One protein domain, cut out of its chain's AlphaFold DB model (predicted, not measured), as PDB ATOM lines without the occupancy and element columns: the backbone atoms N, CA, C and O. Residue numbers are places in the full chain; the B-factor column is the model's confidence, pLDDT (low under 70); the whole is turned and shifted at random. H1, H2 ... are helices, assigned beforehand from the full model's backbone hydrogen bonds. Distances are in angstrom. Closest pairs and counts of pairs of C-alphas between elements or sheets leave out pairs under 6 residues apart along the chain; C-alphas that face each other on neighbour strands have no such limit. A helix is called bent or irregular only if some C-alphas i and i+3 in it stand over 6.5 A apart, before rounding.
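This is residues 2 to 51 of the 51 residues of an uncharacterized protein of viral metagenome (UniProt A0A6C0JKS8). Two long helices, H1 and then H2, lie side by side and run opposite ways as a helical hairpin, a single layer with the two joined at one end by a loop of residues 19 to 28. The loop makes the closed end of a rod, and the last residues, 50 and 51, lie at the other end, past H2. The printed part has 50 residues, with two named helices and no named strand, and its class is all helix. It is only just loose, close to compact, with a radius of gyration of the C-alphas of 12.2 A, and its C-alphas span 38 by 18 by 10 A.

H1, residues 2 to 18, and H2, residues 29 to 49, touch, with 12 pairs of C-alphas within 8 A. Their closest C-alphas are those of Phe 12 and Phe 37, 6.0 A apart. Their lines stand at a shallow tilt of 26 degrees, and they run opposite ways. Their centres are 10.2 A apart. In both H1 and H2 every O i to N i+4 pair is within hydrogen-bond range.

H1 begins at C-alpha 2, at (210.390, 175.824, 209.417), and ends at C-alpha 18, at (207.261, 184.593, 188.531), 22.9 A from first to last C-alpha. It is neither bent nor irregular, but only just: C-alphas 15 and 18 are 6.1 A apart. H2 runs from Ser 29 to Lys 49, 30.1 A from first to last C-alpha, and ends at C-alpha 49, at (209.676, 189.260, 214.920).

The two C-alphas farthest apart are those of Pro 26 and Lys 51, 38.7 A. The C-alphas of Tyr 2 and Lys 51, the first and last printed, are 16.3 A apart. The printed part has no cut, and the link from H1 to H2, 10 residues, is short. The mean pLDDT of the printed part is 77.9, and the model's confidence is under 70 at residue 2, residue 20 and residues 49 to 51.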
ATOM      1  N   TYR A   2     210.610 176.369 210.774       69.81
ATOM      2  CA  TYR A   2     210.390 175.824 209.417       69.81
ATOM      3  C   TYR A   2     209.437 176.642 208.527       69.81
ATOM      4  O   TYR A   2     209.731 176.869 207.360       69.81
ATOM      5  N   VAL A   3     208.344 177.168 209.092       71.19
ATOM      6  CA  VAL A   3     207.400 178.040 208.363       71.19
ATOM      7  C   VAL A   3     208.077 179.320 207.863       71.19
ATOM      8  O   VAL A   3     207.818 179.756 206.750       71.19
ATOM      9  N   TYR A   4     208.995 179.891 208.647       70.75
ATOM     10  CA  TYR A   4     209.741 181.091 208.268       70.75
ATOM     11  C   TYR A   4     210.677 180.819 207.078       70.75
ATOM     12  O   TYR A   4     210.741 181.609 206.138       70.75
ATOM     13  N   PHE A   5     211.354 179.667 207.087       73.25
ATOM     14  CA  PHE A   5     212.196 179.215 205.977       73.25
ATOM     15  C   PHE A   5     211.387 178.924 204.709       73.25
ATOM     16  O   PHE A   5     211.786 179.347 203.627       73.25
ATOM     17  N   LEU A   6     210.225 178.279 204.830       79.25
ATOM     18  CA  LEU A   6     209.331 178.035 203.695       79.25
ATOM     19  C   LEU A   6     208.793 179.335 203.095       79.25
ATOM     20  O   LEU A   6     208.828 179.508 201.880       79.25
ATOM     21  N   LEU A   7     208.361 180.281 203.932       78.38
ATOM     22  CA  LEU A   7     207.859 181.582 203.481       78.38
ATOM     23  C   LEU A   7     208.963 182.400 202.788       78.38
ATOM     24  O   LEU A   7     208.726 183.093 201.798       78.38
ATOM     25  N   THR A   8     210.197 182.258 203.266       79.31
ATOM     26  CA  THR A   8     211.394 182.842 202.654       79.31
ATOM     27  C   THR A   8     211.699 182.232 201.288       79.31
ATOM     28  O   THR A   8     211.890 182.959 200.317       79.31
ATOM     29  N   ALA A   9     211.717 180.904 201.184       77.50
ATOM     30  CA  ALA A   9     211.957 180.218 199.917       77.50
ATOM     31  C   ALA A   9     210.851 180.527 198.892       77.50
ATOM     32  O   ALA A   9     211.133 180.755 197.717       77.50
ATOM     33  N   PHE A  10     209.600 180.617 199.348       79.88
ATOM     34  CA  PHE A  10     208.458 180.971 198.511       79.88
ATOM     35  C   PHE A  10     208.559 182.402 197.969       79.88
ATOM     36  O   PHE A  10     208.406 182.629 196.771       79.88
ATOM     37  N   THR A  11     208.888 183.371 198.827       77.38
ATOM     38  CA  THR A  11     209.091 184.767 198.401       77.38
ATOM     39  C   THR A  11     210.273 184.913 197.443       77.38
ATOM     40  O   THR A  11     210.173 185.673 196.480       77.38
ATOM     41  N   PHE A  12     211.349 184.141 197.629       79.12
ATOM     42  CA  PHE A  12     212.452 184.083 196.667       79.12
ATOM     43  C   PHE A  12     211.985 183.563 195.309       79.12
ATOM     44  O   PHE A  12     212.248 184.193 194.288       79.12
ATOM     45  N   TYR A  13     211.255 182.447 195.292       77.94
ATOM     46  CA  TYR A  13     210.776 181.826 194.059       77.94
ATOM     47  C   TYR A  13     209.864 182.759 193.252       77.94
ATOM     48  O   TYR A  13     210.049 182.925 192.045       77.94
ATOM     49  N   VAL A  14     208.922 183.429 193.921       78.31
ATOM     50  CA  VAL A  14     207.999 184.370 193.268       78.31
ATOM     51  C   VAL A  14     208.753 185.554 192.654       78.31
ATOM     52  O   VAL A  14     208.503 185.908 191.501       78.31
ATOM     53  N   VAL A  15     209.719 186.135 193.371       75.69
ATOM     54  CA  VAL A  15     210.507 187.279 192.877       75.69
ATOM     55  C   VAL A  15     211.490 186.874 191.777       75.69
ATOM     56  O   VAL A  15     211.656 187.595 190.791       75.69
ATOM     57  N   ALA A  16     212.134 185.718 191.917       71.44
ATOM     58  CA  ALA A  16     213.137 185.254 190.970       71.44
ATOM     59  C   ALA A  16     212.509 184.766 189.655       71.44
ATOM     60  O   ALA A  16     213.001 185.133 188.583       71.44
ATOM     61  N   PHE A  17     211.412 184.001 189.720       72.00
ATOM     62  CA  PHE A  17     210.888 183.255 188.570       72.00
ATOM     63  C   PHE A  17     209.510 183.713 188.081       72.00
ATOM     64  O   PHE A  17     209.273 183.658 186.879       72.00
ATOM     65  N   MET A  18     208.616 184.189 188.955       70.56
ATOM     66  CA  MET A  18     207.261 184.593 188.531       70.56
ATOM     67  C   MET A  18     207.138 186.080 188.189       70.56
ATOM     68  O   MET A  18     206.266 186.460 187.412       70.56
ATOM     69  N   LEU A  19     208.012 186.929 188.732       70.81
ATOM     70  CA  LEU A  19     208.024 188.357 188.434       70.81
ATOM     71  C   LEU A  19     208.962 188.666 187.260       70.81
ATOM     72  O   LEU A  19     210.190 188.518 187.333       70.81
ATOM     73  N   ALA A  20     208.375 189.142 186.162       69.44
ATOM     74  CA  ALA A  20     209.103 189.750 185.056       69.44
ATOM     75  C   ALA A  20     209.551 191.160 185.473       69.44
ATOM     76  O   ALA A  20     208.862 192.148 185.243       69.44
ATOM     77  N   VAL A  21     210.694 191.241 186.158       73.25
ATOM     78  CA  VAL A  21     211.264 192.515 186.607       73.25
ATOM     79  C   VAL A  21     212.172 193.076 185.507       73.25
ATOM     80  O   VAL A  21     213.173 192.428 185.179       73.25
ATOM     81  N   PRO A  22     211.860 194.248 184.927       75.81
ATOM     82  CA  PRO A  22     212.713 194.869 183.922       75.81
ATOM     83  C   PRO A  22     214.029 195.359 184.543       75.81
ATOM     84  O   PRO A  22     214.110 195.645 185.739       75.81
ATOM     85  N   SER A  23     215.076 195.466 183.726       80.00
ATOM     86  CA  SER A  23     216.300 196.169 184.120       80.00
ATOM     87  C   SER A  23     216.005 197.654 184.333       80.00
ATOM     88  O   SER A  23     215.325 198.274 183.514       80.00
ATOM     89  N   LEU A  24     216.534 198.233 185.411       79.56
ATOM     90  CA  LEU A  24     216.377 199.654 185.723       79.56
ATOM     91  C   LEU A  24     217.659 200.396 185.341       79.56
ATOM     92  O   LEU A  24     218.623 200.421 186.106       79.56
ATOM     93  N   GLY A  25     217.677 200.983 184.141       82.12
ATOM     94  CA  GLY A  25     218.828 201.726 183.621       82.12
ATOM     95  C   GLY A  25     220.109 200.873 183.617       82.12
ATOM     96  O   GLY A  25     220.124 199.838 182.951       82.12
ATOM     97  N   PRO A  26     221.170 201.256 184.357       85.06
ATOM     98  CA  PRO A  26     222.415 200.488 184.425       85.06
ATOM     99  C   PRO A  26     222.321 199.226 185.299       85.06
ATOM    100  O   PRO A  26     223.271 198.446 185.335       85.06
ATOM    101  N   VAL A  27     221.221 199.017 186.034       83.50
ATOM    102  CA  VAL A  27     221.078 197.889 186.962       83.50
ATOM    103  C   VAL A  27     220.502 196.668 186.232       83.50
ATOM    104  O   VAL A  27     219.349 196.709 185.783       83.50
ATOM    105  N   PRO A  28     221.252 195.550 186.147       82.81
ATOM    106  CA  PRO A  28     220.773 194.332 185.506       82.81
ATOM    107  C   PRO A  28     219.545 193.762 186.223       82.81
ATOM    108  O   PRO A  28     219.484 193.755 187.453       82.81
ATOM    109  N   SER A  29     218.598 193.198 185.466       80.44
ATOM    110  CA  SER A  29     217.380 192.565 186.009       80.44
ATOM    111  C   SER A  29     217.641 191.577 187.171       80.44
ATOM    112  O   SER A  29     216.937 191.669 188.181       80.44
ATOM    113  N   PRO A  30     218.680 190.708 187.141       81.88
ATOM    114  CA  PRO A  30     218.996 189.828 188.273       81.88
ATOM    115  C   PRO A  30     219.299 190.583 189.575       81.88
ATOM    116  O   PRO A  30     218.908 190.144 190.656       81.88
ATOM    117  N   VAL A  31     219.954 191.743 189.478       83.38
ATOM    118  CA  VAL A  31     220.306 192.584 190.631       83.38
ATOM    119  C   VAL A  31     219.060 193.267 191.192       83.38
ATOM    120  O   VAL A  31     218.865 193.285 192.408       83.38
ATOM    121  N   VAL A  32     218.167 193.754 190.322       82.62
ATOM    122  CA  VAL A  32     216.877 194.331 190.745       82.62
ATOM    123  C   VAL A  32     216.032 193.285 191.481       82.62
ATOM    124  O   VAL A  32     215.473 193.576 192.538       82.62
ATOM    125  N   LYS A  33     215.995 192.045 190.977       82.88
ATOM    126  CA  LYS A  33     215.303 190.920 191.629       82.88
ATOM    127  C   LYS A  33     215.892 190.588 193.002       82.88
ATOM    128  O   LYS A  33     215.137 190.404 193.957       82.88
ATOM    129  N   ALA A  34     217.218 190.561 193.130       82.44
ATOM    130  CA  ALA A  34     217.885 190.303 194.406       82.44
ATOM    131  C   ALA A  34     217.592 191.395 195.452       82.44
ATOM    132  O   ALA A  34     217.323 191.088 196.617       82.44
ATOM    133  N   LEU A  35     217.580 192.665 195.035       84.50
ATOM    134  CA  LEU A  35     217.209 193.792 195.895       84.50
ATOM    135  C   LEU A  35     215.753 193.691 196.363       84.50
ATOM    136  O   LEU A  35     215.491 193.790 197.561       84.50
ATOM    137  N   LEU A  36     214.820 193.425 195.444       83.44
ATOM    138  CA  LEU A  36     213.400 193.218 195.756       83.44
ATOM    139  C   LEU A  36     213.201 192.091 196.772       83.44
ATOM    140  O   LEU A  36     212.509 192.278 197.774       83.44
ATOM    141  N   PHE A  37     213.849 190.947 196.549       85.06
ATOM    142  CA  PHE A  37     213.793 189.828 197.484       85.06
ATOM    143  C   PHE A  37     214.324 190.219 198.865       85.06
ATOM    144  O   PHE A  37     213.674 189.944 199.869       85.06
ATOM    145  N   THR A  38     215.467 190.903 198.920       84.94
ATOM    146  CA  THR A  38     216.095 191.314 200.183       84.94
ATOM    147  C   THR A  38     215.186 192.250 200.977       84.94
ATOM    148  O   THR A  38     214.987 192.052 202.176       84.94
ATOM    149  N   VAL A  39     214.575 193.237 200.313       85.44
ATOM    150  CA  VAL A  39     213.640 194.177 200.949       85.44
ATOM    151  C   VAL A  39     212.417 193.444 201.501       85.44
ATOM    152  O   VAL A  39     212.070 193.630 202.670       85.44
ATOM    153  N   ILE A  40     211.796 192.575 200.697       84.12
ATOM    154  CA  ILE A  40     210.619 191.796 201.107       84.12
ATOM    155  C   ILE A  40     210.972 190.859 202.265       84.12
ATOM    156  O   ILE A  40     210.243 190.803 203.255       84.12
ATOM    157  N   HIS A  41     212.106 190.165 202.185       83.38
ATOM    158  CA  HIS A  41     212.556 189.235 203.213       83.38
ATOM    159  C   HIS A  41     212.818 189.940 204.550       83.38
ATOM    160  O   HIS A  41     212.382 189.461 205.597       83.38
ATOM    161  N   ILE A  42     213.470 191.107 204.537       83.88
ATOM    162  CA  ILE A  42     213.714 191.895 205.754       83.88
ATOM    163  C   ILE A  42     212.403 192.444 206.327       83.88
ATOM    164  O   ILE A  42     212.210 192.415 207.546       83.88
ATOM    165  N   ALA A  43     211.496 192.940 205.481       82.69
ATOM    166  CA  ALA A  43     210.191 193.429 205.921       82.69
ATOM    167  C   ALA A  43     209.382 192.308 206.592       82.69
ATOM    168  O   ALA A  43     208.887 192.480 207.707       82.69
ATOM    169  N   LEU A  44     209.339 191.135 205.960       82.12
ATOM    170  CA  LEU A  44     208.716 189.930 206.491       82.12
ATOM    171  C   LEU A  44     209.358 189.504 207.821       82.12
ATOM    172  O   LEU A  44     208.635 189.220 208.776       82.12
ATOM    173  N   HIS A  45     210.695 189.541 207.921       80.69
ATOM    174  CA  HIS A  45     211.414 189.271 209.171       80.69
ATOM    175  C   HIS A  45     210.959 190.201 210.287       80.69
ATOM    176  O   HIS A  45     210.609 189.741 211.371       80.69
ATOM    177  N   LYS A  46     210.925 191.511 210.021       81.56
ATOM    178  CA  LYS A  46     210.530 192.525 211.007       81.56
ATOM    179  C   LYS A  46     209.078 192.370 211.457       81.56
ATOM    180  O   LYS A  46     208.805 192.576 212.636       81.56
ATOM    181  N   VAL A  47     208.165 192.003 210.556       80.19
ATOM    182  CA  VAL A  47     206.752 191.751 210.894       80.19
ATOM    183  C   VAL A  47     206.611 190.500 211.761       80.19
ATOM    184  O   VAL A  47     205.938 190.547 212.786       80.19
ATOM    185  N   LEU A  48     207.277 189.402 211.395       73.69
ATOM    186  CA  LEU A  48     207.225 188.146 212.153       73.69
ATOM    187  C   LEU A  48     207.915 188.237 213.512       73.69
ATOM    188  O   LEU A  48     207.458 187.591 214.442       73.69
ATOM    189  N   LYS A  49     208.977 189.040 213.643       69.75
ATOM    190  CA  LYS A  49     209.676 189.260 214.920       69.75
ATOM    191  C   LYS A  49     208.956 190.241 215.855       69.75
ATOM    192  O   LYS A  49     209.340 190.354 217.012       69.75
ATOM    193  N   ARG A  50     207.987 191.009 215.338       60.56
ATOM    194  CA  ARG A  50     207.132 191.922 216.122       60.56
ATOM    195  C   ARG A  50     205.893 191.236 216.707       60.56
ATOM    196  O   ARG A  50     205.239 191.854 217.541       60.56
ATOM    197  N   LYS A  51     205.556 190.030 216.248       49.00
ATOM    198  CA  LYS A  51     204.576 189.146 216.889       49.00
ATOM    199  C   LYS A  51     205.277 188.240 217.890       49.00
ATOM    200  O   LYS A  51     204.608 187.899 218.883       49.00
TER     201      LYS A  51